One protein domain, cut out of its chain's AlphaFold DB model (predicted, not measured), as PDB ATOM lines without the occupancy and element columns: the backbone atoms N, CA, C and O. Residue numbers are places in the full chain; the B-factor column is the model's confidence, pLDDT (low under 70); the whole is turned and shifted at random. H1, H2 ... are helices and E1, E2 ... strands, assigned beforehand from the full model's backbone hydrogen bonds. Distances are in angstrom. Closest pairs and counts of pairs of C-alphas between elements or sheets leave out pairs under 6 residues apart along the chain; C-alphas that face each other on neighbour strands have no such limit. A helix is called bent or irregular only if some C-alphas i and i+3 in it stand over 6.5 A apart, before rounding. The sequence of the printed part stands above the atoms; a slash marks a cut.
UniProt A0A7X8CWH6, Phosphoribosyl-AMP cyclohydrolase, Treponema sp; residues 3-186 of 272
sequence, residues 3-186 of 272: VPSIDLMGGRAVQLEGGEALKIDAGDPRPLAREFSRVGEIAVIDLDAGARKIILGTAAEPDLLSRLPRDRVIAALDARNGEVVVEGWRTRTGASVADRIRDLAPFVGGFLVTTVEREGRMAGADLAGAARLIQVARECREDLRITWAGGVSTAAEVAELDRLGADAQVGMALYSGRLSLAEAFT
ATOM      1  N   VAL A   3     -36.427  29.200  -8.108       86.88
ATOM      2  CA  VAL A   3     -35.840  29.258  -9.453       86.88
ATOM      3  C   VAL A   3     -35.805  30.728  -9.882       86.88
ATOM      4  O   VAL A   3     -36.822  31.264 -10.330       86.88
ATOM      5  N   PRO A   4     -34.675  31.437  -9.712       83.69
ATOM      6  CA  PRO A   4     -34.561  32.811 -10.186       83.69
ATOM      7  C   PRO A   4     -34.673  32.847 -11.714       83.69
ATOM      8  O   PRO A   4     -34.045  32.031 -12.396       83.69
ATOM      9  N   SER A   5     -35.444  33.789 -12.256       83.75
ATOM     10  CA  SER A   5     -35.591  33.956 -13.706       83.75
ATOM     11  C   SER A   5     -34.842  35.178 -14.227       83.75
ATOM     12  O   SER A   5     -34.785  36.211 -13.561       83.75
ATOM     13  N   ILE A   6     -34.284  35.057 -15.430       83.81
ATOM     14  CA  ILE A   6     -33.681  36.147 -16.197       83.81
ATOM     15  C   ILE A   6     -34.328  36.144 -17.582       83.81
ATOM     16  O   ILE A   6     -34.078  35.241 -18.388       83.81
ATOM     17  N   ASP A   7     -35.119  37.175 -17.864       79.69
ATOM     18  CA  ASP A   7     -35.679  37.393 -19.194       79.69
ATOM     19  C   ASP A   7     -34.654  38.163 -20.033       79.69
ATOM     20  O   ASP A   7     -34.097  39.163 -19.566       79.69
ATOM     21  N   LEU A   8     -34.387  37.720 -21.266       77.31
ATOM     22  CA  LEU A   8     -33.501  38.440 -22.180       77.31
ATOM     23  C   LEU A   8     -34.276  39.120 -23.308       77.31
ATOM     24  O   LEU A   8     -35.099  38.509 -23.983       77.31
ATOM     25  N   MET A   9     -33.951  40.387 -23.570       69.25
ATOM     26  CA  MET A   9     -34.437  41.129 -24.734       69.25
ATOM     27  C   MET A   9     -33.273  41.892 -25.368       69.25
ATOM     28  O   MET A   9     -32.638  42.728 -24.727       69.25
ATOM     29  N   GLY A  10     -32.951  41.578 -26.627       74.62
ATOM     30  CA  GLY A  10     -31.820  42.196 -27.335       74.62
ATOM     31  C   GLY A  10     -30.458  41.953 -26.663       74.62
ATOM     32  O   GLY A  10     -29.609  42.840 -26.670       74.62
ATOM     33  N   GLY A  11     -30.268  40.785 -26.032       73.81
ATOM     34  CA  GLY A  11     -29.037  40.423 -25.312       73.81
ATOM     35  C   GLY A  11     -28.871  41.084 -23.935       73.81
ATOM     36  O   GLY A  11     -27.798  40.993 -23.338       73.81
ATOM     37  N   ARG A  12     -29.910  41.760 -23.430       82.62
ATOM     38  CA  ARG A  12     -29.924  42.428 -22.121       82.62
ATOM     39  C   ARG A  12     -30.893  41.730 -21.177       82.62
ATOM     40  O   ARG A  12     -31.956  41.306 -21.619       82.62
ATOM     41  N   ALA A  13     -30.541  41.652 -19.896       85.06
ATOM     42  CA  ALA A  13     -31.462  41.222 -18.853       85.06
ATOM     43  C   ALA A  13     -32.542  42.283 -18.650       85.06
ATOM     44  O   ALA A  13     -32.238  43.444 -18.372       85.06
ATOM     45  N   VAL A  14     -33.799  41.876 -18.752       82.69
ATOM     46  CA  VAL A  14     -34.961  42.744 -18.573       82.69
ATOM     47  C   VAL A  14     -35.975  42.090 -17.643       82.69
ATOM     48  O   VAL A  14     -35.864  40.913 -17.325       82.69
ATOM     49  N   GLN A  15     -36.965  42.864 -17.211       82.25
ATOM     50  CA  GLN A  15     -38.187  42.339 -16.619       82.25
ATOM     51  C   GLN A  15     -39.394  43.046 -17.231       82.25
ATOM     52  O   GLN A  15     -39.465  44.284 -17.256       82.25
ATOM     53  N   LEU A  16     -40.360  42.250 -17.685       78.19
ATOM     54  CA  LEU A  16     -41.625  42.734 -18.227       78.19
ATOM     55  C   LEU A  16     -42.725  42.706 -17.153       78.19
ATOM     56  O   LEU A  16     -42.752  41.842 -16.275       78.19
ATOM     57  N   GLU A  17     -43.658  43.651 -17.219       76.19
ATOM     58  CA  GLU A  17     -44.937  43.586 -16.514       76.19
ATOM     59  C   GLU A  17     -46.010  43.077 -17.476       76.19
ATOM     60  O   GLU A  17     -46.157  43.586 -18.588       76.19
ATOM     61  N   GLY A  18     -46.746  42.040 -17.061       67.25
ATOM     62  CA  GLY A  18     -47.766  41.432 -17.912       67.25
ATOM     63  C   GLY A  18     -47.230  40.905 -19.249       67.25
ATOM     64  O   GLY A  18     -47.987  40.875 -20.211       67.25
ATOM     65  N   GLY A  19     -45.951  40.518 -19.320       65.69
ATOM     66  CA  GLY A  19     -45.349  39.861 -20.488       65.69
ATOM     67  C   GLY A  19     -45.105  40.748 -21.713       65.69
ATOM     68  O   GLY A  19     -44.510  40.279 -22.675       65.69
ATOM     69  N   GLU A  20     -45.522  42.018 -21.693       68.12
ATOM     70  CA  GLU A  20     -45.403  42.917 -22.853       68.12
ATOM     71  C   GLU A  20     -44.734  44.260 -22.510       68.12
ATOM     72  O   GLU A  20     -43.982  44.799 -23.320       68.12
ATOM     73  N   ALA A  21     -44.969  44.816 -21.316       76.62
ATOM     74  CA  ALA A  21     -44.476  46.146 -20.963       76.62
ATOM     75  C   ALA A  21     -43.111  46.075 -20.265       76.62
ATOM     76  O   ALA A  21     -43.009  45.550 -19.157       76.62
ATOM     77  N   LEU A  22     -42.063  46.641 -20.875       80.69
ATOM     78  CA  LEU A  22     -40.753  46.753 -20.229       80.69
ATOM     79  C   LEU A  22     -40.862  47.597 -18.956       80.69
ATOM     80  O   LEU A  22     -41.199  48.779 -19.017       80.69
ATOM     81  N   LYS A  23     -40.531  46.992 -17.814       85.88
ATOM     82  CA  LYS A  23     -40.562  47.661 -16.510       85.88
ATOM     83  C   LYS A  23     -39.167  47.906 -15.952       85.88
ATOM     84  O   LYS A  23     -38.941  48.942 -15.335       85.88
ATOM     85  N   ILE A  24     -38.240  46.970 -16.163       85.81
ATOM     86  CA  ILE A  24     -36.861  47.065 -15.668       85.81
ATOM     87  C   ILE A  24     -35.896  46.618 -16.771       85.81
ATOM     88  O   ILE A  24     -36.081  45.554 -17.354       85.81
ATOM     89  N   ASP A  25     -34.860  47.415 -17.030       88.31
ATOM     90  CA  ASP A  25     -33.672  47.015 -17.794       88.31
ATOM     91  C   ASP A  25     -32.510  46.862 -16.807       88.31
ATOM     92  O   ASP A  25     -32.060  47.840 -16.207       88.31
ATOM     93  N   ALA A  26     -32.058  45.625 -16.608       85.62
ATOM     94  CA  ALA A  26     -30.967  45.280 -15.704       85.62
ATOM     95  C   ALA A  26     -29.605  45.171 -16.418       85.62
ATOM     96  O   ALA A  26     -28.592  44.875 -15.786       85.62
ATOM     97  N   GLY A  27     -29.550  45.450 -17.724       89.50
ATOM     98  CA  GLY A  27     -28.315  45.537 -18.488       89.50
ATOM     99  C   GLY A  27     -27.684  44.187 -18.813       89.50
ATOM    100  O   GLY A  27     -28.307  43.332 -19.432       89.50
ATOM    101  N   ASP A  28     -26.402  44.027 -18.487       85.38
ATOM    102  CA  ASP A  28     -25.660  42.793 -18.771       85.38
ATOM    103  C   ASP A  28     -26.233  41.627 -17.938       85.38
ATOM    104  O   ASP A  28     -26.242  41.724 -16.710       85.38
ATOM    105  N   PRO A  29     -26.672  40.510 -18.549       84.12
ATOM    106  CA  PRO A  29     -27.207  39.371 -17.804       84.12
ATOM    107  C   PRO A  29     -26.144  38.574 -17.038       84.12
ATOM    108  O   PRO A  29     -26.474  37.831 -16.115       84.12
ATOM    109  N   ARG A  30     -24.854  38.694 -17.385       82.44
ATOM    110  CA  ARG A  30     -23.794  37.821 -16.843       82.44
ATOM    111  C   ARG A  30     -23.559  37.989 -15.335       82.44
ATOM    112  O   ARG A  30     -23.340  36.977 -14.671       82.44
ATOM    113  N   PRO A  31     -23.552  39.206 -14.752       85.06
ATOM    114  CA  PRO A  31     -23.514  39.379 -13.301       85.06
ATOM    115  C   PRO A  31     -24.696  38.711 -12.588       85.06
ATOM    116  O   PRO A  31     -24.452  37.950 -11.657       85.06
ATOM    117  N   LEU A  32     -25.928  38.907 -13.076       84.00
ATOM    118  CA  LEU A  32     -27.133  38.288 -12.507       84.00
ATOM    119  C   LEU A  32     -27.074  36.765 -12.597       84.00
ATOM    120  O   LEU A  32     -27.272  36.083 -11.601       84.00
ATOM    121  N   ALA A  33     -26.708  36.220 -13.759       83.62
ATOM    122  CA  ALA A  33     -26.568  34.779 -13.939       83.62
ATOM    123  C   ALA A  33     -25.526  34.182 -12.976       83.62
ATOM    124  O   ALA A  33     -25.755  33.120 -12.399       83.62
ATOM    125  N   ARG A  34     -24.397  34.872 -12.750       83.00
ATOM    126  CA  ARG A  34     -23.368  34.449 -11.779       83.00
ATOM    127  C   ARG A  34     -23.837  34.515 -10.331       83.00
ATOM    128  O   ARG A  34     -23.371  33.721  -9.523       83.00
ATOM    129  N   GLU A  35     -24.697  35.464  -9.992       85.00
ATOM    130  CA  GLU A  35     -25.268  35.578  -8.653       85.00
ATOM    131  C   GLU A  35     -26.363  34.529  -8.431       85.00
ATOM    132  O   GLU A  35     -26.280  33.740  -7.493       85.00
ATOM    133  N   PHE A  36     -27.346  34.469  -9.327       88.88
ATOM    134  CA  PHE A  36     -28.525  33.613  -9.215       88.88
ATOM    135  C   PHE A  36     -28.173  32.122  -9.287       88.88
ATOM    136  O   PHE A  36     -28.742  31.320  -8.551       88.88
ATOM    137  N   SER A  37     -27.176  31.743 -10.094       85.25
ATOM    138  CA  SER A  37     -26.717  30.345 -10.177       85.25
ATOM    139  C   SER A  37     -26.068  29.818  -8.894       85.25
ATOM    140  O   SER A  37     -25.863  28.611  -8.767       85.25
ATOM    141  N   ARG A  38     -25.772  30.683  -7.910       87.50
ATOM    142  CA  ARG A  38     -25.252  30.247  -6.606       87.50
ATOM    143  C   ARG A  38     -26.294  29.524  -5.769       87.50
ATOM    144  O   ARG A  38     -25.891  28.779  -4.891       87.50
ATOM    145  N   VAL A  39     -27.586  29.755  -5.993       84.38
ATOM    146  CA  VAL A  39     -28.660  29.241  -5.123       84.38
ATOM    147  C   VAL A  39     -29.521  28.158  -5.776       84.38
ATOM    148  O   VAL A  39     -30.481  27.689  -5.171       84.38
ATOM    149  N   GLY A  40     -29.189  27.746  -7.000       81.56
ATOM    150  CA  GLY A  40     -29.910  26.689  -7.701       81.56
ATOM    151  C   GLY A  40     -29.917  26.853  -9.216       81.56
ATOM    152  O   GLY A  40     -29.076  27.541  -9.801       81.56
ATOM    153  N   GLU A  41     -30.875  26.178  -9.851       80.75
ATOM    154  CA  GLU A  41     -31.150  26.351 -11.275       80.75
ATOM    155  C   GLU A  41     -31.673  27.771 -11.536       80.75
ATOM    156  O   GLU A  41     -32.494  28.289 -10.783       80.75
ATOM    157  N   ILE A  42     -31.205  28.385 -12.623       78.06
ATOM    158  CA  ILE A  42     -31.731  29.657 -13.117       78.06
ATOM    159  C   ILE A  42     -32.566  29.397 -14.366       78.06
ATOM    160  O   ILE A  42     -32.148  28.648 -15.253       78.06
ATOM    161  N   ALA A  43     -33.739  30.016 -14.447       74.81
ATOM    162  CA  ALA A  43     -34.529  30.036 -15.668       74.81
ATOM    163  C   ALA A  43     -34.032  31.199 -16.534       74.81
ATOM    164  O   ALA A  43     -34.298  32.357 -16.230       74.81
ATOM    165  N   VAL A  44     -33.279  30.904 -17.593       69.56
ATOM    166  CA  VAL A  44     -32.918  31.908 -18.602       69.56
ATOM    167  C   VAL A  44     -33.820  31.708 -19.805       69.56
ATOM    168  O   VAL A  44     -33.870  30.615 -20.370       69.56
ATOM    169  N   ILE A  45     -34.520  32.764 -20.197       69.94
ATOM    170  CA  ILE A  45     -35.341  32.766 -21.404       69.94
ATOM    171  C   ILE A  45     -34.473  33.335 -22.532       69.94
ATOM    172  O   ILE A  45     -34.497  34.530 -22.814       69.94
ATOM    173  N   ASP A  46     -33.626  32.470 -23.100       59.16
ATOM    174  CA  ASP A  46     -32.650  32.780 -24.155       59.16
ATOM    175  C   ASP A  46     -32.398  31.531 -25.019       59.16
ATOM    176  O   ASP A  46     -32.205  30.436 -24.486       59.16
ATOM    177  N   LEU A  47     -32.440  31.671 -26.346       45.50
ATOM    178  CA  LEU A  47     -32.496  30.552 -27.301       45.50
ATOM    179  C   LEU A  47     -31.155  30.246 -28.000       45.50
ATOM    180  O   LEU A  47     -31.094  29.295 -28.779       45.50
ATOM    181  N   ASP A  48     -30.077  30.983 -27.702       44.19
ATOM    182  CA  ASP A  48     -28.836  30.949 -28.502       44.19
ATOM    183  C   ASP A  48     -27.659  30.155 -27.890       44.19
ATOM    184  O   ASP A  48     -26.580  30.071 -28.483       44.19
ATOM    185  N   ALA A  49     -27.833  29.506 -26.733       48.31
ATOM    186  CA  ALA A  49     -26.804  28.663 -26.111       48.31
ATOM    187  C   ALA A  49     -27.344  27.276 -25.736       48.31
ATOM    188  O   ALA A  49     -28.517  27.111 -25.411       48.31
ATOM    189  N   GLY A  50     -26.476  26.254 -25.776       50.53
ATOM    190  CA  GLY A  50     -26.832  24.855 -25.509       50.53
ATOM    191  C   GLY A  50     -27.521  24.662 -24.154       50.53
ATOM    192  O   GLY A  50     -26.866  24.569 -23.117       50.53
ATOM    193  N   ALA A  51     -28.850  24.587 -24.171       59.12
ATOM    194  CA  ALA A  51     -29.664  24.585 -22.967       59.12
ATOM    195  C   ALA A  51     -29.614  23.232 -22.238       59.12
ATOM    196  O   ALA A  51     -29.723  22.162 -22.846       59.12
ATOM    197  N   ARG A  52     -29.486  23.250 -20.904       65.75
ATOM    198  CA  ARG A  52     -29.534  22.030 -20.074       65.75
ATOM    199  C   ARG A  52     -30.934  21.403 -20.077       65.75
ATOM    200  O   ARG A  52     -31.044  20.182 -20.192       65.75
ATOM    201  N   LYS A  53     -31.971  22.241 -20.023       73.94
ATOM    202  CA  LYS A  53     -33.387  21.891 -20.181       73.94
ATOM    203  C   LYS A  53     -34.011  22.764 -21.274       73.94
ATOM    204  O   LYS A  53     -33.537  23.868 -21.506       73.94
ATOM    205  N   ILE A  54     -35.051  22.263 -21.929       78.94
ATOM    206  CA  ILE A  54     -35.825  22.957 -22.959       78.94
ATOM    207  C   ILE A  54     -37.206  23.240 -22.374       78.94
ATOM    208  O   ILE A  54     -37.864  22.319 -21.889       78.94
ATOM    209  N   ILE A  55     -37.638  24.498 -22.427       86.69
ATOM    210  CA  ILE A  55     -38.993  24.903 -22.051       86.69
ATOM    211  C   ILE A  55     -39.792  25.122 -23.337       86.69
ATOM    212  O   ILE A  55     -39.368  25.883 -24.205       86.69
ATOM    213  N   LEU A  56     -40.935  24.453 -23.471       84.06
ATOM    214  CA  LEU A  56     -41.829  24.589 -24.624       84.06
ATOM    215  C   LEU A  56     -43.190  25.111 -24.162       84.06
ATOM    216  O   LEU A  56     -43.828  24.475 -23.332       84.06
ATOM    217  N   GLY A  57     -43.624  26.256 -24.696       85.75
ATOM    218  CA  GLY A  57     -44.968  26.814 -24.483       85.75
ATOM    219  C   GLY A  57     -45.968  26.269 -25.502       85.75
ATOM    220  O   GLY A  57     -46.205  25.069 -25.555       85.75
ATOM    221  N   THR A  58     -46.490  27.129 -26.384       81.00
ATOM    222  CA  THR A  58     -47.468  26.776 -27.440       81.00
ATOM    223  C   THR A  58     -47.098  25.538 -28.274       81.00
ATOM    224  O   THR A  58     -47.978  24.846 -28.763       81.00
ATOM    225  N   ALA A  59     -45.807  25.243 -28.448       83.88
ATOM    226  CA  ALA A  59     -45.336  24.088 -29.214       83.88
ATOM    227  C   ALA A  59     -45.344  22.755 -28.432       83.88
ATOM    228  O   ALA A  59     -44.963  21.729 -28.993       83.88
ATOM    229  N   ALA A  60     -45.718  22.747 -27.147       86.88
ATOM    230  CA  ALA A  60     -45.722  21.561 -26.292       86.88
ATOM    231  C   ALA A  60     -46.875  20.602 -26.637       86.88
ATOM    232  O   ALA A  60     -47.859  20.484 -25.906       86.88
ATOM    233  N   GLU A  61     -46.717  19.900 -27.756       87.06
ATOM    234  CA  GLU A  61     -47.649  18.897 -28.266       87.06
ATOM    235  C   GLU A  61     -47.035  17.485 -28.222       87.06
ATOM    236  O   GLU A  61     -45.828  17.342 -28.460       87.06
ATOM    237  N   PRO A  62     -47.828  16.423 -27.964       90.38
ATOM    238  CA  PRO A  62     -47.322  15.058 -27.778       90.38
ATOM    239  C   PRO A  62     -46.383  14.556 -28.883       90.38
ATOM    240  O   PRO A  62     -45.350  13.955 -28.584       90.38
ATOM    241  N   ASP A  63     -46.694  14.831 -30.155       86.75
ATOM    242  CA  ASP A  63     -45.866  14.395 -31.290       86.75
ATOM    243  C   ASP A  63     -44.452  14.990 -31.233       86.75
ATOM    244  O   ASP A  63     -43.470  14.269 -31.414       86.75
ATOM    245  N   LEU A  64     -44.325  16.280 -30.905       80.94
ATOM    246  CA  LEU A  64     -43.023  16.923 -30.754       80.94
ATOM    247  C   LEU A  64     -42.307  16.433 -29.492       80.94
ATOM    248  O   LEU A  64     -41.132  16.068 -29.551       80.94
ATOM    249  N   LEU A  65     -43.010  16.410 -28.358       86.69
ATOM    250  CA  LEU A  65     -42.424  16.064 -27.062       86.69
ATOM    251  C   LEU A  65     -41.907  14.620 -27.029       86.69
ATOM    252  O   LEU A  65     -40.851  14.365 -26.458       86.69
ATOM    253  N   SER A  66     -42.588  13.691 -27.708       87.56
ATOM    254  CA  SER A  66     -42.169  12.284 -27.811       87.56
ATOM    255  C   SER A  66     -40.802  12.080 -28.483       87.56
ATOM    256  O   SER A  66     -40.181  11.031 -28.313       87.56
ATOM    257  N   ARG A  67     -40.310  13.083 -29.222       85.25
ATOM    258  CA  ARG A  67     -39.016  13.062 -29.925       85.25
ATOM    259  C   ARG A  67     -37.887  13.693 -29.112       85.25
ATOM    260  O   ARG A  67     -36.750  13.733 -29.579       85.25
ATOM    261  N   LEU A  68     -38.189  14.208 -27.922       83.38
ATOM    262  CA  LEU A  68     -37.239  14.888 -27.052       83.38
ATOM    263  C   LEU A  68     -36.932  14.038 -25.808       83.38
ATOM    264  O   LEU A  68     -37.771  13.262 -25.352       83.38
ATOM    265  N   PRO A  69     -35.729  14.176 -25.221       82.94
ATOM    266  CA  PRO A  69     -35.403  13.509 -23.969       82.94
ATOM    267  C   PRO A  69     -36.248  14.106 -22.844       82.94
ATOM    268  O   PRO A  69     -35.926  15.174 -22.327       82.94
ATOM    269  N   ARG A  70     -37.314  13.394 -22.470       88.56
ATOM    270  CA  ARG A  70     -38.310  13.772 -21.459       88.56
ATOM    271  C   ARG A  70     -37.734  14.507 -20.251       88.56
ATOM    272  O   ARG A  70     -38.205  15.583 -19.909       88.56
ATOM    273  N   ASP A  71     -36.697  13.950 -19.629       85.44
ATOM    274  CA  ASP A  71     -36.124  14.473 -18.379       85.44
ATOM    275  C   ASP A  71     -35.446  15.850 -18.554       85.44
ATOM    276  O   ASP A  71     -35.101  16.525 -17.583       85.44
ATOM    277  N   ARG A  72     -35.264  16.294 -19.803       83.19
ATOM    278  CA  ARG A  72     -34.763  17.623 -20.170       83.19
ATOM    279  C   ARG A  72     -35.858  18.559 -20.676       83.19
ATOM    280  O   ARG A  72     -35.522  19.676 -21.055       83.19
ATOM    281  N   VAL A  73     -37.123  18.147 -20.713       88.38
ATOM    282  CA  VAL A  73     -38.222  18.957 -21.251       88.38
ATOM    283  C   VAL A  73     -39.159  19.404 -20.141       88.38
ATOM    284  O   VAL A  73     -39.612  18.598 -19.326       88.38
ATOM    285  N   ILE A  74     -39.472  20.695 -20.148       93.56
ATOM    286  CA  ILE A  74     -40.493  21.322 -19.317       93.56
ATOM    287  C   ILE A  74     -41.567  21.884 -20.252       93.56
ATOM    288  O   ILE A  74     -41.249  22.622 -21.186       93.56
ATOM    289  N   ALA A  75     -42.836  21.562 -20.010       94.62
ATOM    290  CA  ALA A  75     -43.941  22.226 -20.702       94.62
ATOM    291  C   ALA A  75     -44.352  23.492 -19.935       94.62
ATOM    292  O   ALA A  75     -44.682  23.424 -18.752       94.62
ATOM    293  N   ALA A  76     -44.325  24.645 -20.601       94.50
ATOM    294  CA  ALA A  76     -44.849  25.893 -20.066       94.50
ATOM    295  C   ALA A  76     -46.359  25.969 -20.315       94.50
ATOM    296  O   ALA A  76     -46.822  25.915 -21.454       94.50
ATOM    297  N   LEU A  77     -47.119  26.081 -19.230       95.19
ATOM    298  CA  LEU A  77     -48.568  26.206 -19.210       95.19
ATOM    299  C   LEU A  77     -48.925  27.587 -18.667       95.19
ATOM    300  O   LEU A  77     -49.065  27.789 -17.458       95.19
ATOM    301  N   ASP A  78     -49.082  28.537 -19.580       93.88
ATOM    302  CA  ASP A  78     -49.595  29.859 -19.250       93.88
ATOM    303  C   ASP A  78     -51.107  29.771 -19.049       93.88
ATOM    304  O   ASP A  78     -51.842  29.286 -19.911       93.88
ATOM    305  N   ALA A  79     -51.583  30.227 -17.896       93.62
ATOM    306  CA  ALA A  79     -52.961  30.074 -17.471       93.62
ATOM    307  C   ALA A  79     -53.589  31.422 -17.137       93.62
ATOM    308  O   ALA A  79     -53.001  32.219 -16.406       93.62
ATOM    309  N   ARG A  80     -54.817  31.642 -17.621       92.50
ATOM    310  CA  ARG A  80     -55.659  32.774 -17.230       92.50
ATOM    311  C   ARG A  80     -56.941  32.294 -16.574       92.50
ATOM    312  O   ARG A  80     -57.837  31.807 -17.269       92.50
ATOM    313  N   ASN A  81     -57.063  32.498 -15.262       90.38
ATOM    314  CA  ASN A  81     -58.180  31.984 -14.458       90.38
ATOM    315  C   ASN A  81     -58.341  30.450 -14.579       90.38
ATOM    316  O   ASN A  81     -59.455  29.950 -14.720       90.38
ATOM    317  N   GLY A  82     -57.228  29.706 -14.573       90.00
ATOM    318  CA  GLY A  82     -57.210  28.234 -14.626       90.00
ATOM    319  C   GLY A  82     -57.365  27.600 -16.018       90.00
ATOM    320  O   GLY A  82     -57.290  26.376 -16.136       90.00
ATOM    321  N   GLU A  83     -57.542  28.410 -17.060       94.50
ATOM    322  CA  GLU A  83     -57.617  27.977 -18.461       94.50
ATOM    323  C   GLU A  83     -56.303  28.274 -19.188       94.50
ATOM    324  O   GLU A  83     -55.754  29.368 -19.029       94.50
ATOM    325  N   VAL A  84     -55.813  27.332 -19.998       94.75
ATOM    326  CA  VAL A  84     -54.566  27.500 -20.754       94.75
ATOM    327  C   VAL A  84     -54.746  28.520 -21.877       94.75
ATOM    328  O   VAL A  84     -55.711  28.464 -22.649       94.75
ATOM    329  N   VAL A  85     -53.788  29.439 -21.977       91.56
ATOM    330  CA  VAL A  85     -53.684  30.452 -23.029       91.56
ATOM    331  C   VAL A  85     -52.396  30.272 -23.829       91.56
ATOM    332  O   VAL A  85     -51.372  29.853 -23.300       91.56
ATOM    333  N   VAL A  86     -52.445  30.603 -25.115       88.44
ATOM    334  CA  VAL A  86     -51.322  30.488 -26.059       88.44
ATOM    335  C   VAL A  86     -51.147  31.787 -26.853       88.44
ATOM    336  O   VAL A  86     -51.848  32.772 -26.606       88.44
ATOM    337  N   GLU A  87     -50.191  31.804 -27.788       83.00
ATOM    338  CA  GLU A  87     -49.918  32.948 -28.680       83.00
ATOM    339  C   GLU A  87     -49.653  34.255 -27.909       83.00
ATOM    340  O   GLU A  87     -50.249  35.298 -28.176       83.00
ATOM    341  N   GLY A  88     -48.776  34.188 -26.900       78.38
ATOM    342  CA  GLY A  88     -48.485  35.338 -26.037       78.38
ATOM    343  C   GLY A  88     -49.683  35.739 -25.172       78.38
ATOM    344  O   GLY A  88     -49.978  36.920 -25.022       78.38
ATOM    345  N   TRP A  89     -50.405  34.748 -24.639       88.00
ATOM    346  CA  TRP A  89     -51.529  34.910 -23.703       88.00
ATOM    347  C   TRP A  89     -52.807  35.514 -24.300       88.00
ATOM    348  O   TRP A  89     -53.692  35.967 -23.562       88.00
ATOM    349  N   ARG A  90     -52.911  35.533 -25.631       83.00
ATOM    350  CA  ARG A  90     -54.022  36.151 -26.372       83.00
ATOM    351  C   ARG A  90     -55.151  35.172 -26.647       83.00
ATOM    352  O   ARG A  90     -56.318  35.553 -26.559       83.00
ATOM    353  N   THR A  91     -54.807  33.920 -26.928       89.56
ATOM    354  CA  THR A  91     -55.762  32.925 -27.415       89.56
ATOM    355  C   THR A  91     -56.059  31.907 -26.324       89.56
ATOM    356  O   THR A  91     -55.166  31.226 -25.825       89.56
ATOM    357  N   ARG A  92     -57.331  31.821 -25.933       92.12
ATOM    358  CA  ARG A  92     -57.851  30.831 -24.986       92.12
ATOM    359  C   ARG A  92     -58.045  29.486 -25.676       92.12
ATOM    360  O   ARG A  92     -58.598  29.438 -26.770       92.12
ATOM    361  N   THR A  93     -57.583  28.412 -25.044       91.56
ATOM    362  CA  THR A  93     -57.624  27.063 -25.634       91.56
ATOM    363  C   THR A  93     -58.879  26.273 -25.261       91.56
ATOM    364  O   THR A  93     -59.156  25.252 -25.881       91.56
ATOM    365  N   GLY A  94     -59.629  26.702 -24.237       91.06
ATOM    366  CA  GLY A  94     -60.724  25.936 -23.639       91.06
ATOM    367  C   GLY A  94     -60.274  24.785 -22.730       91.06
ATOM    368  O   GLY A  94     -61.095  24.257 -21.980       91.06
ATOM    369  N   ALA A  95     -58.993  24.404 -22.752       93.38
ATOM    370  CA  ALA A  95     -58.453  23.348 -21.904       93.38
ATOM    371  C   ALA A  95     -58.076  23.889 -20.519       93.38
ATOM    372  O   ALA A  95     -57.487  24.969 -20.387       93.38
ATOM    373  N   SER A  96     -58.370  23.119 -19.470       96.94
ATOM    374  CA  SER A  96     -57.874  23.436 -18.132       96.94
ATOM    375  C   SER A  96     -56.387  23.093 -18.007       96.94
ATOM    376  O   SER A  96     -55.870  22.211 -18.699       96.94
ATOM    377  N   VAL A  97     -55.688  23.756 -17.080       96.88
ATOM    378  CA  VAL A  97     -54.283  23.421 -16.778       96.88
ATOM    379  C   VAL A  97     -54.149  21.967 -16.319       96.88
ATOM    380  O   VAL A  97     -53.207  21.284 -16.705       96.88
ATOM    381  N   ALA A  98     -55.108  21.471 -15.531       97.38
ATOM    382  CA  ALA A  98     -55.095  20.098 -15.035       97.38
ATOM    383  C   ALA A  98     -55.196  19.069 -16.172       97.38
ATOM    384  O   ALA A  98     -54.489  18.066 -16.144       97.38
ATOM    385  N   ASP A  99     -56.032  19.327 -17.179       96.62
ATOM    386  CA  ASP A  99     -56.168  18.428 -18.331       96.62
ATOM    387  C   ASP A  99     -54.883  18.408 -19.156       96.62
ATOM    388  O   ASP A  99     -54.350  17.339 -19.437       96.62
ATOM    389  N   ARG A 100     -54.288  19.581 -19.417       96.62
ATOM    390  CA  ARG A 100     -52.999  19.650 -20.121       96.62
ATOM    391  C   ARG A 100     -51.856  18.999 -19.345       96.62
ATOM    392  O   ARG A 100     -50.979  18.409 -19.970       96.62
ATOM    393  N   ILE A 101     -51.860  19.050 -18.011       97.69
ATOM    394  CA  ILE A 101     -50.897  18.287 -17.203       97.69
ATOM    395  C   ILE A 101     -51.058  16.787 -17.468       97.69
ATOM    396  O   ILE A 101     -50.063  16.120 -17.743       97.69
ATOM    397  N   ARG A 102     -52.288  16.258 -17.431       97.56
ATOM    398  CA  ARG A 102     -52.547  14.828 -17.675       97.56
ATOM    399  C   ARG A 102     -52.114  14.397 -19.072       97.56
ATOM    400  O   ARG A 102     -51.462  13.363 -19.209       97.56
ATOM    401  N   ASP A 103     -52.420  15.207 -20.079       96.62
ATOM    402  CA  ASP A 103     -52.107  14.904 -21.477       96.62
ATOM    403  C   ASP A 103     -50.596  14.864 -21.743       96.62
ATOM    404  O   ASP A 103     -50.105  14.025 -22.500       96.62
ATOM    405  N   LEU A 104     -49.840  15.777 -21.123       96.94
ATOM    406  CA  LEU A 104     -48.420  15.972 -21.422       96.94
ATOM    407  C   LEU A 104     -47.477  15.265 -20.440       96.94
ATOM    408  O   LEU A 104     -46.307  15.055 -20.769       96.94
ATOM    409  N   ALA A 105     -47.967  14.857 -19.264       97.19
ATOM    410  CA  ALA A 105     -47.205  14.176 -18.216       97.19
ATOM    411  C   ALA A 105     -46.311  13.020 -18.718       97.19
ATOM    412  O   ALA A 105     -45.163  12.924 -18.267       97.19
ATOM    413  N   PRO A 106     -46.739  12.159 -19.665       96.50
ATOM    414  CA  PRO A 106     -45.887  11.085 -20.179       96.50
ATOM    415  C   PRO A 106     -44.604  11.575 -20.870       96.50
ATOM    416  O   PRO A 106     -43.605  10.852 -20.875       96.50
ATOM    417  N   PHE A 107     -44.607  12.793 -21.415       94.62
ATOM    418  CA  PHE A 107     -43.585  13.286 -22.344       94.62
ATOM    419  C   PHE A 107     -42.647  14.345 -21.760       94.62
ATOM    420  O   PHE A 107     -41.661  14.699 -22.404       94.62
ATOM    421  N   VAL A 108     -42.902  14.824 -20.539       95.50
ATOM    422  CA  VAL A 108     -42.082  15.860 -19.886       95.50
ATOM    423  C   VAL A 108     -41.507  15.413 -18.539       95.50
ATOM    424  O   VAL A 108     -41.973  14.450 -17.923       95.50
ATOM    425  N   GLY A 109     -40.456  16.106 -18.097       93.12
ATOM    426  CA  GLY A 109     -39.884  15.990 -16.752       93.12
ATOM    427  C   GLY A 109     -40.548  16.933 -15.741       93.12
ATOM    428  O   GLY A 109     -40.400  16.762 -14.534       93.12
ATOM    429  N   GLY A 110     -41.307  17.920 -16.218       96.25
ATOM    430  CA  GLY A 110     -42.062  18.827 -15.365       96.25
ATOM    431  C   GLY A 110     -42.830  19.888 -16.144       96.25
ATOM    432  O   GLY A 110     -42.822  19.909 -17.378       96.25
ATOM    433  N   PHE A 111     -43.468  20.786 -15.403       97.00
ATOM    434  CA  PHE A 111     -44.223  21.908 -15.944       97.00
ATOM    435  C   PHE A 111     -43.795  23.221 -15.303       97.00
ATOM    436  O   PHE A 111     -43.547  23.282 -14.100       97.00
ATOM    437  N   LEU A 112     -43.777  24.276 -16.111       96.38
ATOM    438  CA  LEU A 112     -43.756  25.656 -15.651       96.38
ATOM    439  C   LEU A 112     -45.183  26.190 -15.766       96.38
ATOM    440  O   LEU A 112     -45.684  26.339 -16.873       96.38
ATOM    441  N   VAL A 113     -45.856  26.431 -14.646       96.50
ATOM    442  CA  VAL A 113     -47.233  26.944 -14.639       96.50
ATOM    443  C   VAL A 113     -47.209  28.425 -14.296       96.50
ATOM    444  O   VAL A 113     -46.800  28.786 -13.195       96.50
ATOM    445  N   THR A 114     -47.692  29.269 -15.208       94.44
ATOM    446  CA  THR A 114     -47.714  30.727 -15.029       94.44
ATOM    447  C   THR A 114     -49.144  31.222 -14.863       94.44
ATOM    448  O   THR A 114     -49.971  31.043 -15.755       94.44
ATOM    449  N   THR A 115     -49.453  31.907 -13.759       93.06
ATOM    450  CA  THR A 115     -50.733  32.631 -13.615       93.06
ATOM    451  C   THR A 115     -50.624  34.035 -14.215       93.06
ATOM    452  O   THR A 115     -50.172  34.986 -13.571       93.06
ATOM    453  N   VAL A 116     -51.022  34.184 -15.482       89.94
ATOM    454  CA  VAL A 116     -50.701  35.381 -16.283       89.94
ATOM    455  C   VAL A 116     -51.376  36.652 -15.762       89.94
ATOM    456  O   VAL A 116     -50.846  37.749 -15.905       89.94
ATOM    457  N   GLU A 117     -52.533  36.542 -15.104       87.88
ATOM    458  CA  GLU A 117     -53.201  37.675 -14.455       87.88
ATOM    459  C   GLU A 117     -52.473  38.190 -13.202       87.88
ATOM    460  O   GLU A 117     -52.820  39.257 -12.688       87.88
ATOM    461  N   ARG A 118     -51.458  37.473 -12.713       86.00
ATOM    462  CA  ARG A 118     -50.622  37.861 -11.564       86.00
ATOM    463  C   ARG A 118     -49.175  38.159 -11.964       86.00
ATOM    464  O   ARG A 118     -48.432  38.736 -11.166       86.00
ATOM    465  N   GLU A 119     -48.784  37.803 -13.185       82.38
ATOM    466  CA  GLU A 119     -47.411  37.912 -13.674       82.38
ATOM    467  C   GLU A 119     -46.910  39.365 -13.705       82.38
ATOM    468  O   GLU A 119     -47.592  40.278 -14.175       82.38
ATOM    469  N   GLY A 120     -45.723  39.596 -13.139       77.12
ATOM    470  CA  GLY A 120     -45.115  40.925 -12.998       77.12
ATOM    471  C   GLY A 120     -45.827  41.905 -12.047       77.12
ATOM    472  O   GLY A 120     -45.327  43.013 -11.844       77.12
ATOM    473  N   ARG A 121     -46.956  41.522 -11.431       85.50
ATOM    474  CA  ARG A 121     -47.786  42.418 -10.593       85.50
ATOM    475  C   ARG A 121     -47.487  42.348  -9.098       85.50
ATOM    476  O   ARG A 121     -47.988  43.180  -8.352       85.50
ATOM    477  N   MET A 122     -46.699  41.361  -8.652       83.62
ATOM    478  CA  MET A 122     -46.432  41.093  -7.225       83.62
ATOM    479  C   MET A 122     -47.724  41.009  -6.384       83.62
ATOM    480  O   MET A 122     -47.777  41.479  -5.250       83.62
ATOM    481  N   ALA A 123     -48.784  40.437  -6.966       89.12
ATOM    482  CA  ALA A 123     -50.123  40.345  -6.375       89.12
ATOM    483  C   ALA A 123     -50.328  39.093  -5.496       89.12
ATOM    484  O   ALA A 123     -51.460  38.758  -5.140       89.12
ATOM    485  N   GLY A 124     -49.241  38.391  -5.184       91.38
ATOM    486  CA  GLY A 124     -49.221  37.143  -4.439       91.38
ATOM    487  C   GLY A 124     -49.547  35.910  -5.280       91.38
ATOM    488  O   GLY A 124     -50.265  35.987  -6.287       91.38
ATOM    489  N   ALA A 125     -49.004  34.770  -4.860       93.12
ATOM    490  CA  ALA A 125     -49.170  33.484  -5.538       93.12
ATOM    491  C   ALA A 125     -50.549  32.861  -5.249       93.12
ATOM    492  O   ALA A 125     -51.044  32.916  -4.123       93.12
ATOM    493  N   ASP A 126     -51.170  32.210  -6.242       94.81
ATOM    494  CA  ASP A 126     -52.355  31.370  -6.003       94.81
ATOM    495  C   ASP A 126     -51.943  30.008  -5.415       94.81
ATOM    496  O   ASP A 126     -51.859  28.996  -6.110       94.81
ATOM    497  N   LEU A 127     -51.682  29.994  -4.105       95.88
ATOM    498  CA  LEU A 127     -51.246  28.807  -3.360       95.88
ATOM    499  C   LEU A 127     -52.279  27.670  -3.396       95.88
ATOM    500  O   LEU A 127     -51.919  26.494  -3.438       95.88
ATOM    501  N   ALA A 128     -53.573  28.005  -3.425       95.50
ATOM    502  CA  ALA A 128     -54.635  27.010  -3.523       95.50
ATOM    503  C   ALA A 128     -54.661  26.359  -4.914       95.50
ATOM    504  O   ALA A 128     -54.855  25.147  -5.026       95.50
ATOM    505  N   GLY A 129     -54.463  27.148  -5.974       94.62
ATOM    506  CA  GLY A 129     -54.251  26.653  -7.334       94.62
ATOM    507  C   GLY A 129     -53.022  25.763  -7.445       94.62
ATOM    508  O   GLY A 129     -53.130  24.653  -7.972       94.62
ATOM    509  N   ALA A 130     -51.899  26.200  -6.873       96.25
ATOM    510  CA  ALA A 130     -50.662  25.428  -6.833       96.25
ATOM    511  C   ALA A 130     -50.866  24.065  -6.168       96.25
ATOM    512  O   ALA A 130     -50.588  23.040  -6.787       96.25
ATOM    513  N   ALA A 131     -51.449  24.029  -4.965       97.06
ATOM    514  CA  ALA A 131     -51.720  22.787  -4.242       97.06
ATOM    515  C   ALA A 131     -52.544  21.786  -5.072       97.06
ATOM    516  O   ALA A 131     -52.207  20.603  -5.133       97.06
ATOM    517  N   ARG A 132     -53.596  22.260  -5.759       96.94
ATOM    518  CA  ARG A 132     -54.426  21.410  -6.630       96.94
ATOM    519  C   ARG A 132     -53.632  20.838  -7.803       96.94
ATOM    520  O   ARG A 132     -53.744  19.650  -8.087       96.94
ATOM    521  N   LEU A 133     -52.846  21.662  -8.492       97.12
ATOM    522  CA  LEU A 133     -52.113  21.231  -9.687       97.12
ATOM    523  C   LEU A 133     -50.920  20.329  -9.349       97.12
ATOM    524  O   LEU A 133     -50.645  19.393 -10.095       97.12
ATOM    525  N   ILE A 134     -50.272  20.541  -8.201       96.62
ATOM    526  CA  ILE A 134     -49.239  19.636  -7.680       96.62
ATOM    527  C   ILE A 134     -49.831  18.253  -7.396       96.62
ATOM    528  O   ILE A 134     -49.228  17.243  -7.753       96.62
ATOM    529  N   GLN A 135     -51.025  18.195  -6.801       96.81
ATOM    530  CA  GLN A 135     -51.716  16.929  -6.563       96.81
ATOM    531  C   GLN A 135     -52.027  16.198  -7.879       96.81
ATOM    532  O   GLN A 135     -51.708  15.019  -8.006       96.81
ATOM    533  N   VAL A 136     -52.552  16.905  -8.887       97.69
ATOM    534  CA  VAL A 136     -52.797  16.328 -10.222       97.69
ATOM    535  C   VAL A 136     -51.503  15.808 -10.856       97.69
ATOM    536  O   VAL A 136     -51.492  14.712 -11.412       97.69
ATOM    537  N   ALA A 137     -50.404  16.560 -10.764       97.12
ATOM    538  CA  ALA A 137     -49.117  16.129 -11.300       97.12
ATOM    539  C   ALA A 137     -48.628  14.835 -10.628       97.12
ATOM    540  O   ALA A 137     -48.253  13.900 -11.334       97.12
ATOM    541  N   ARG A 138     -48.721  14.746  -9.293       95.69
ATOM    542  CA  ARG A 138     -48.355  13.545  -8.517       95.69
ATOM    543  C   ARG A 138     -49.199  12.323  -8.868       95.69
ATOM    544  O   ARG A 138     -48.663  11.222  -8.927       95.69
ATOM    545  N   GLU A 139     -50.495  12.512  -9.113       97.25
ATOM    546  CA  GLU A 139     -51.391  11.446  -9.582       97.25
ATOM    547  C   GLU A 139     -50.990  10.918 -10.964       97.25
ATOM    548  O   GLU A 139     -51.185   9.738 -11.249       97.25
ATOM    549  N   CYS A 140     -50.418  11.775 -11.816       97.06
ATOM    550  CA  CYS A 140     -49.923  11.375 -13.129       97.06
ATOM    551  C   CYS A 140     -48.586  10.637 -13.022       97.06
ATOM    552  O   CYS A 140     -48.455   9.542 -13.567       97.06
ATOM    553  N   ARG A 141     -47.598  11.237 -12.340       95.12
ATOM    554  CA  ARG A 141     -46.337  10.599 -11.937       95.12
ATOM    555  C   ARG A 141     -45.710  11.299 -10.730       95.12
ATOM    556  O   ARG A 141     -45.697  12.522 -10.641       95.12
ATOM    557  N   GLU A 142     -45.080  10.513  -9.863       92.19
ATOM    558  CA  GLU A 142     -44.426  10.992  -8.639       92.19
ATOM    559  C   GLU A 142     -43.193  11.882  -8.894       92.19
ATOM    560  O   GLU A 142     -42.911  12.788  -8.112       92.19
ATOM    561  N   ASP A 143     -42.471  11.662  -9.996       92.12
ATOM    562  CA  ASP A 143     -41.247  12.395 -10.347       92.12
ATOM    563  C   ASP A 143     -41.500  13.756 -11.020       92.12
ATOM    564  O   ASP A 143     -40.555  14.531 -11.196       92.12
ATOM    565  N   LEU A 144     -42.748  14.065 -11.398       93.94
ATOM    566  CA  LEU A 144     -43.083  15.308 -12.093       93.94
ATOM    567  C   LEU A 144     -42.894  16.526 -11.192       93.94
ATOM    568  O   LEU A 144     -43.466  16.633 -10.106       93.94
ATOM    569  N   ARG A 145     -42.126  17.492 -11.694       92.56
ATOM    570  CA  ARG A 145     -41.884  18.764 -11.010       92.56
ATOM    571  C   ARG A 145     -42.824  19.848 -11.514       92.56
ATOM    572  O   ARG A 145     -43.036  19.982 -12.717       92.56
ATOM    573  N   ILE A 146     -43.350  20.640 -10.587       96.50
ATOM    574  CA  ILE A 146     -44.084  21.869 -10.883       96.50
ATOM    575  C   ILE A 146     -43.205  23.039 -10.466       96.50
ATOM    576  O   ILE A 146     -42.846  23.157  -9.296       96.50
ATOM    577  N   THR A 147     -42.891  23.913 -11.413       96.81
ATOM    578  CA  THR A 147     -42.380  25.252 -11.137       96.81
ATOM    579  C   THR A 147     -43.546  26.224 -11.260       96.81
ATOM    580  O   THR A 147     -44.205  26.292 -12.296       96.81
ATOM    581  N   TRP A 148     -43.836  26.946 -10.184       96.69
ATOM    582  CA  TRP A 148     -44.932  27.897 -10.097       96.69
ATOM    583  C   TRP A 148     -44.446  29.317 -10.379       96.69
ATOM    584  O   TRP A 148     -43.541  29.808  -9.704       96.69
ATOM    585  N   ALA A 149     -45.079  29.987 -11.336       93.12
ATOM    586  CA  ALA A 149     -44.825  31.367 -11.726       93.12
ATOM    587  C   ALA A 149     -46.114  32.212 -11.681       93.12
ATOM    588  O   ALA A 149     -47.244  31.707 -11.669       93.12
ATOM    589  N   GLY A 150     -45.947  33.533 -11.656       87.12
ATOM    590  CA  GLY A 150     -47.039  34.493 -11.526       87.12
ATOM    591  C   GLY A 150     -47.311  34.912 -10.081       87.12
ATOM    592  O   GLY A 150     -47.904  34.184  -9.284       87.12
ATOM    593  N   GLY A 151     -46.908  36.140  -9.748       87.75
ATOM    594  CA  GLY A 151     -47.336  36.845  -8.534       87.75
ATOM    595  C   GLY A 151     -46.522  36.612  -7.261       87.75
ATOM    596  O   GLY A 151     -46.718  37.385  -6.323       87.75
ATOM    597  N   VAL A 152     -45.607  35.633  -7.218       94.44
ATOM    598  CA  VAL A 152     -44.766  35.348  -6.036       94.44
ATOM    599  C   VAL A 152     -44.016  36.611  -5.600       94.44
ATOM    600  O   VAL A 152     -43.321  37.242  -6.401       94.44
ATOM    601  N   SER A 153     -44.182  37.008  -4.338       95.06
ATOM    602  CA  SER A 153     -43.722  38.313  -3.850       95.06
ATOM    603  C   SER A 153     -43.171  38.322  -2.425       95.06
ATOM    604  O   SER A 153     -42.659  39.357  -1.990       95.06
ATOM    605  N   THR A 154     -43.274  37.210  -1.695       96.81
ATOM    606  CA  THR A 154     -42.835  37.097  -0.299       96.81
ATOM    607  C   THR A 154     -42.111  35.778  -0.029       96.81
ATOM    608  O   THR A 154     -42.369  34.767  -0.679       96.81
ATOM    609  N   ALA A 155     -41.241  35.772   0.985       96.88
ATOM    610  CA  ALA A 155     -40.569  34.564   1.466       96.88
ATOM    611  C   ALA A 155     -41.567  33.486   1.936       96.88
ATOM    612  O   ALA A 155     -41.391  32.310   1.638       96.88
ATOM    613  N   ALA A 156     -42.656  33.884   2.604       97.06
ATOM    614  CA  ALA A 156     -43.680  32.955   3.083       97.06
ATOM    615  C   ALA A 156     -44.363  32.180   1.940       97.06
ATOM    616  O   ALA A 156     -44.613  30.987   2.071       97.06
ATOM    617  N   GLU A 157     -44.619  32.831   0.802       97.44
ATOM    618  CA  GLU A 157     -45.162  32.157  -0.385       97.44
ATOM    619  C   GLU A 157     -44.165  31.158  -0.978       97.44
ATOM    620  O   GLU A 157     -44.568  30.073  -1.389       97.44
ATOM    621  N   VAL A 158     -42.872  31.500  -1.000       97.75
ATOM    622  CA  VAL A 158     -41.813  30.586  -1.460       97.75
ATOM    623  C   VAL A 158     -41.733  29.356  -0.557       97.75
ATOM    624  O   VAL A 158     -41.712  28.238  -1.067       97.75
ATOM    625  N   ALA A 159     -41.745  29.549   0.766       97.00
ATOM    626  CA  ALA A 159     -41.755  28.459   1.739       97.00
ATOM    627  C   ALA A 159     -42.995  27.563   1.592       97.00
ATOM    628  O   ALA A 159     -42.891  26.340   1.643       97.00
ATOM    629  N   GLU A 160     -44.169  28.153   1.363       97.62
ATOM    630  CA  GLU A 160     -45.411  27.392   1.226       97.62
ATOM    631  C   GLU A 160     -45.483  26.607  -0.091       97.62
ATOM    632  O   GLU A 160     -45.864  25.437  -0.082       97.62
ATOM    633  N   LEU A 161     -45.074  27.197  -1.221       97.50
ATOM    634  CA  LEU A 161     -44.963  26.477  -2.500       97.50
ATOM    635  C   LEU A 161     -44.016  25.283  -2.383       97.50
ATOM    636  O   LEU A 161     -44.325  24.182  -2.842       97.50
ATOM    637  N   ASP A 162     -42.892  25.499  -1.713       96.12
ATOM    638  CA  ASP A 162     -41.899  24.474  -1.466       96.12
ATOM    639  C   ASP A 162     -42.436  23.335  -0.576       96.12
ATOM    640  O   ASP A 162     -42.311  22.164  -0.948       96.12
ATOM    641  N   ARG A 163     -43.147  23.666   0.511       95.31
ATOM    642  CA  ARG A 163     -43.842  22.702   1.382       95.31
ATOM    643  C   ARG A 163     -44.884  21.878   0.624       95.31
ATOM    644  O   ARG A 163     -45.067  20.692   0.899       95.31
ATOM    645  N   LEU A 164     -45.579  22.492  -0.332       95.75
ATOM    646  CA  LEU A 164     -46.523  21.792  -1.205       95.75
ATOM    647  C   LEU A 164     -45.807  20.851  -2.188       95.75
ATOM    648  O   LEU A 164     -46.406  19.868  -2.624       95.75
ATOM    649  N   GLY A 165     -44.523  21.085  -2.473       93.81
ATOM    650  CA  GLY A 165     -43.677  20.289  -3.364       93.81
ATOM    651  C   GLY A 165     -43.452  20.910  -4.741       93.81
ATOM    652  O   GLY A 165     -43.103  20.183  -5.671       93.81
ATOM    653  N   ALA A 166     -43.665  22.219  -4.878       95.88
ATOM    654  CA  ALA A 166     -43.339  22.982  -6.074       95.88
ATOM    655  C   ALA A 166     -42.080  23.831  -5.883       95.88
ATOM    656  O   ALA A 166     -41.718  24.237  -4.779       95.88
ATOM    657  N   ASP A 167     -41.439  24.148  -6.997       95.19
ATOM    658  CA  ASP A 167     -40.461  25.222  -7.049       95.19
ATOM    659  C   ASP A 167     -41.163  26.558  -7.308       95.19
ATOM    660  O   ASP A 167     -42.177  26.610  -8.000       95.19
ATOM    661  N   ALA A 168     -40.637  27.648  -6.757       96.44
ATOM    662  CA  ALA A 168     -41.167  28.992  -6.945       96.44
ATOM    663  C   ALA A 168     -40.272  29.763  -7.920       96.44
ATOM    664  O   ALA A 168     -39.114  30.052  -7.607       96.44
ATOM    665  N   GLN A 169     -40.803  30.126  -9.085       95.12
ATOM    666  CA  GLN A 169     -40.134  31.064  -9.976       95.12
ATOM    667  C   GLN A 169     -40.382  32.492  -9.490       95.12
ATOM    668  O   GLN A 169     -41.527  32.915  -9.317       95.12
ATOM    669  N   VAL A 170     -39.304  33.248  -9.277       93.81
ATOM    670  CA  VAL A 170     -39.380  34.625  -8.771       93.81
ATOM    671  C   VAL A 170     -38.589  35.554  -9.686       93.81
ATOM    672  O   VAL A 170     -37.375  35.424  -9.811       93.81
ATOM    673  N   GLY A 171     -39.296  36.500 -10.310       89.81
ATOM    674  CA  GLY A 171     -38.727  37.553 -11.158       89.81
ATOM    675  C   GLY A 171     -38.871  38.929 -10.507       89.81
ATOM    676  O   GLY A 171     -38.059  39.320  -9.672       89.81
ATOM    677  N   MET A 172     -39.944  39.657 -10.838       90.94
ATOM    678  CA  MET A 172     -40.204  41.053 -10.425       90.94
ATOM    679  C   MET A 172     -39.896  41.390  -8.952       90.94
ATOM    680  O   MET A 172     -39.379  42.471  -8.666       90.94
ATOM    681  N   ALA A 173     -40.209  40.500  -8.005       93.31
ATOM    682  CA  ALA A 173     -39.957  40.743  -6.584       93.31
ATOM    683  C   ALA A 173     -38.456  40.824  -6.243       93.31
ATOM    684  O   ALA A 173     -38.085  41.640  -5.400       93.31
ATOM    685  N   LEU A 174     -37.607  40.057  -6.941       92.94
ATOM    686  CA  LEU A 174     -36.147  40.155  -6.832       92.94
ATOM    687  C   LEU A 174     -35.647  41.461  -7.457       92.94
ATOM    688  O   LEU A 174     -34.932  42.225  -6.818       92.94
ATOM    689  N   TYR A 175     -36.072  41.751  -8.691       87.69
ATOM    690  CA  TYR A 175     -35.597  42.918  -9.445       87.69
ATOM    691  C   TYR A 175     -35.985  44.255  -8.799       87.69
ATOM    692  O   TYR A 175     -35.224  45.217  -8.853       87.69
ATOM    693  N   SER A 176     -37.165  44.326  -8.183       91.38
ATOM    694  CA  SER A 176     -37.623  45.515  -7.453       91.38
ATOM    695  C   SER A 176     -37.034  45.639  -6.043       91.38
ATOM    696  O   SER A 176     -37.286  46.638  -5.373       91.38
ATOM    697  N   GLY A 177     -36.288  44.633  -5.571       91.62
ATOM    698  CA  GLY A 177     -35.750  44.578  -4.211       91.62
ATOM    699  C   GLY A 177     -36.799  44.328  -3.122       91.62
ATOM    700  O   GLY A 177     -36.482  44.451  -1.943       91.62
ATOM    701  N   ARG A 178     -38.043  43.986  -3.489       93.62
ATOM    702  CA  ARG A 178     -39.118  43.664  -2.533       93.62
ATOM    703  C   ARG A 178     -38.822  42.391  -1.740       93.62
ATOM    704  O   ARG A 178     -39.226  42.291  -0.586       93.62
ATOM    705  N   LEU A 179     -38.176  41.424  -2.380       95.31
ATOM    706  CA  LEU A 179     -37.740  40.168  -1.787       95.31
ATOM    707  C   LEU A 179     -36.281  39.964  -2.181       95.31
ATOM    708  O   LEU A 179     -35.974  39.955  -3.372       95.31
ATOM    709  N   SER A 180     -35.374  39.816  -1.219       96.06
ATOM    710  CA  SER A 180     -33.984  39.513  -1.555       96.06
ATOM    711  C   SER A 180     -33.820  38.045  -1.961       96.06
ATOM    712  O   SER A 180     -34.568  37.165  -1.528       96.06
ATOM    713  N   LEU A 181     -32.793  37.763  -2.770       95.25
ATOM    714  CA  LEU A 181     -32.459  36.396  -3.179       95.25
ATOM    715  C   LEU A 181     -32.193  35.490  -1.971       95.25
ATOM    716  O   LEU A 181     -32.626  34.342  -1.954       95.25
ATOM    717  N   ALA A 182     -31.500  36.022  -0.962       96.19
ATOM    718  CA  ALA A 182     -31.178  35.294   0.253       96.19
ATOM    719  C   ALA A 182     -32.433  34.954   1.056       96.19
ATOM    720  O   ALA A 182     -32.611  33.793   1.401       96.19
ATOM    721  N   GLU A 183     -33.330  35.921   1.280       96.62
ATOM    722  CA  GLU A 183     -34.598  35.673   1.979       96.62
ATOM    723  C   GLU A 183     -35.433  34.617   1.261       96.62
ATOM    724  O   GLU A 183     -35.929  33.699   1.906       96.62
ATOM    725  N   ALA A 184     -35.561  34.715  -0.066       96.81
ATOM    726  CA  ALA A 184     -36.306  33.738  -0.849       96.81
ATOM    727  C   ALA A 184     -35.678  32.340  -0.793       96.81
ATOM    728  O   ALA A 184     -36.390  31.350  -0.641       96.81
ATOM    729  N   PHE A 185     -34.348  32.254  -0.896       96.81
ATOM    730  CA  PHE A 185     -33.614  30.995  -0.833       96.81
ATOM    731  C   PHE A 185     -33.709  30.333   0.543       96.81
ATOM    732  O   PHE A 185     -33.929  29.129   0.623       96.81
ATOM    733  N   THR A 186     -33.565  31.105   1.624       97.44
ATOM    734  CA  THR A 186     -33.598  30.561   2.987       97.44
ATOM    735  C   THR A 186     -35.008  30.333   3.518       97.44
ATOM    736  O   THR A 186     -35.157  29.689   4.548       97.44
TER     737      THR A 186
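What this domain is: This is residues 3 to 186 of the 272 residues of the protein "Phosphoribosyl-AMP cyclohydrolase" of Treponema sp (UniProt A0A7X8CWH6). A strongly twisted sheet wraps round into a loose barrel, with E1, E4, E5, E6, E9, E10 and E11 in its wall, a gap between E4 and E5, and H1, H3, H4 and H5 packed on its outside. E2 and E3 extend the sheet beside E1, and E7 and E8 beside E6. The printed part has 184 residues with seven named helices and eleven named strands: along the chain come E1, E2 and E3, then H1, then E4 and E5, then H2, then E6, E7 and E8, then H3, then E9, then H4, then E10, then H5, then E11, then H6 and H7; neighbour strands are parallel in some pairs and antiparallel in others, and the class is mixed, helices and strands. The whole is compact and rounded, with a radius of gyration of the C-alphas of 15.5 A and spans of 38 by 35 by 31 A.

Where its parts are: The strands are E1, residues 3 to 9, 19.4 A long from C-alpha 3 at (-35.840, 29.258, -9.453); E2, 12 to 17; E3, 21 to 27; E4, 43 to 45; E5, 54 to 56; E6, 73 to 80, 22.6 A; E7, 83 to 86; E8, 91 to 96; E9, 110 to 115, 16.4 A; E10, 145 to 149; and E11, 167 to 170. The helices are H1, 29 to 36; H2, 62 to 65; H3, 97 to 107, 15.8 A; H4, 127 to 140, 20.0 A; H5, 155 to 164, 14.3 A; H6, 172 to 175; and H7, 181 to 186, ending at C-alpha 186 at (-33.598, 30.561, 2.987).

How they stand to each other: Parallel pairs include E5 and E6 (N 76 to O 56, 2.8 A), E6 and E9 (N 77 to O 112, 2.8 A), E9 and E10 (N 111 to O 145, 2.8 A), E10 and E11 (N 169 to O 148, 2.8 A), E1 and E11 (N 3 to O 168, 2.9 A), and E1 and E4 (N 6 to O 43, 2.8 A), all within hydrogen-bond range. E4 and E5 are apart. E1 E2 E3 and E6 E7 E8 are meanders, each strand the antiparallel neighbour of the one before; their hairpins have, for instance, N 14 to O 7 at 2.8 A, N 15 to O 24 at 2.8 A, N 85 to O 78 at 2.8 A and N 86 to O 91 at 2.9 A. E5 H2 E6, E9 H4 E10 and E10 H5 E11 are strand-helix-strand units, parallel neighbours joined through a helix, with right-handed crossovers. H3 is over E6 at a height over the sheet of 8.8 A, closest at the C-alphas of Leu 77 and Val 97, 6.8 A; H4 is over E9 and E10 at 9.8 A, and H5 is on the same face, only just over E11, where 3 of its C-alphas fall. H1 is only just over E1, also with 3. H4 touches H5 at a shallow tilt of 26 degrees, the same way, closest at the C-alphas of Ala 131 and Leu 164, 6.1 A. H2, H6 and H7 only graze the sheet. Every O i to N i+4 pair is within hydrogen-bond range in H1, H4, H5 and H7, and 5 of 7 in H3, which is irregular: C-alphas 103 and 106 are 7.4 A apart; H2 and H6 are too short for such a pair.

The domain as a whole: The C-alphas farthest apart, of Gly 27 and Glu 139, are 42.1 A apart. The printed part has no cut, and its one long link is E9 to H4, with 11 residues. Mean pLDDT of the printed part is 88.1; residue 9, residues 18 to 20 and residues 44 to 52 are under 70.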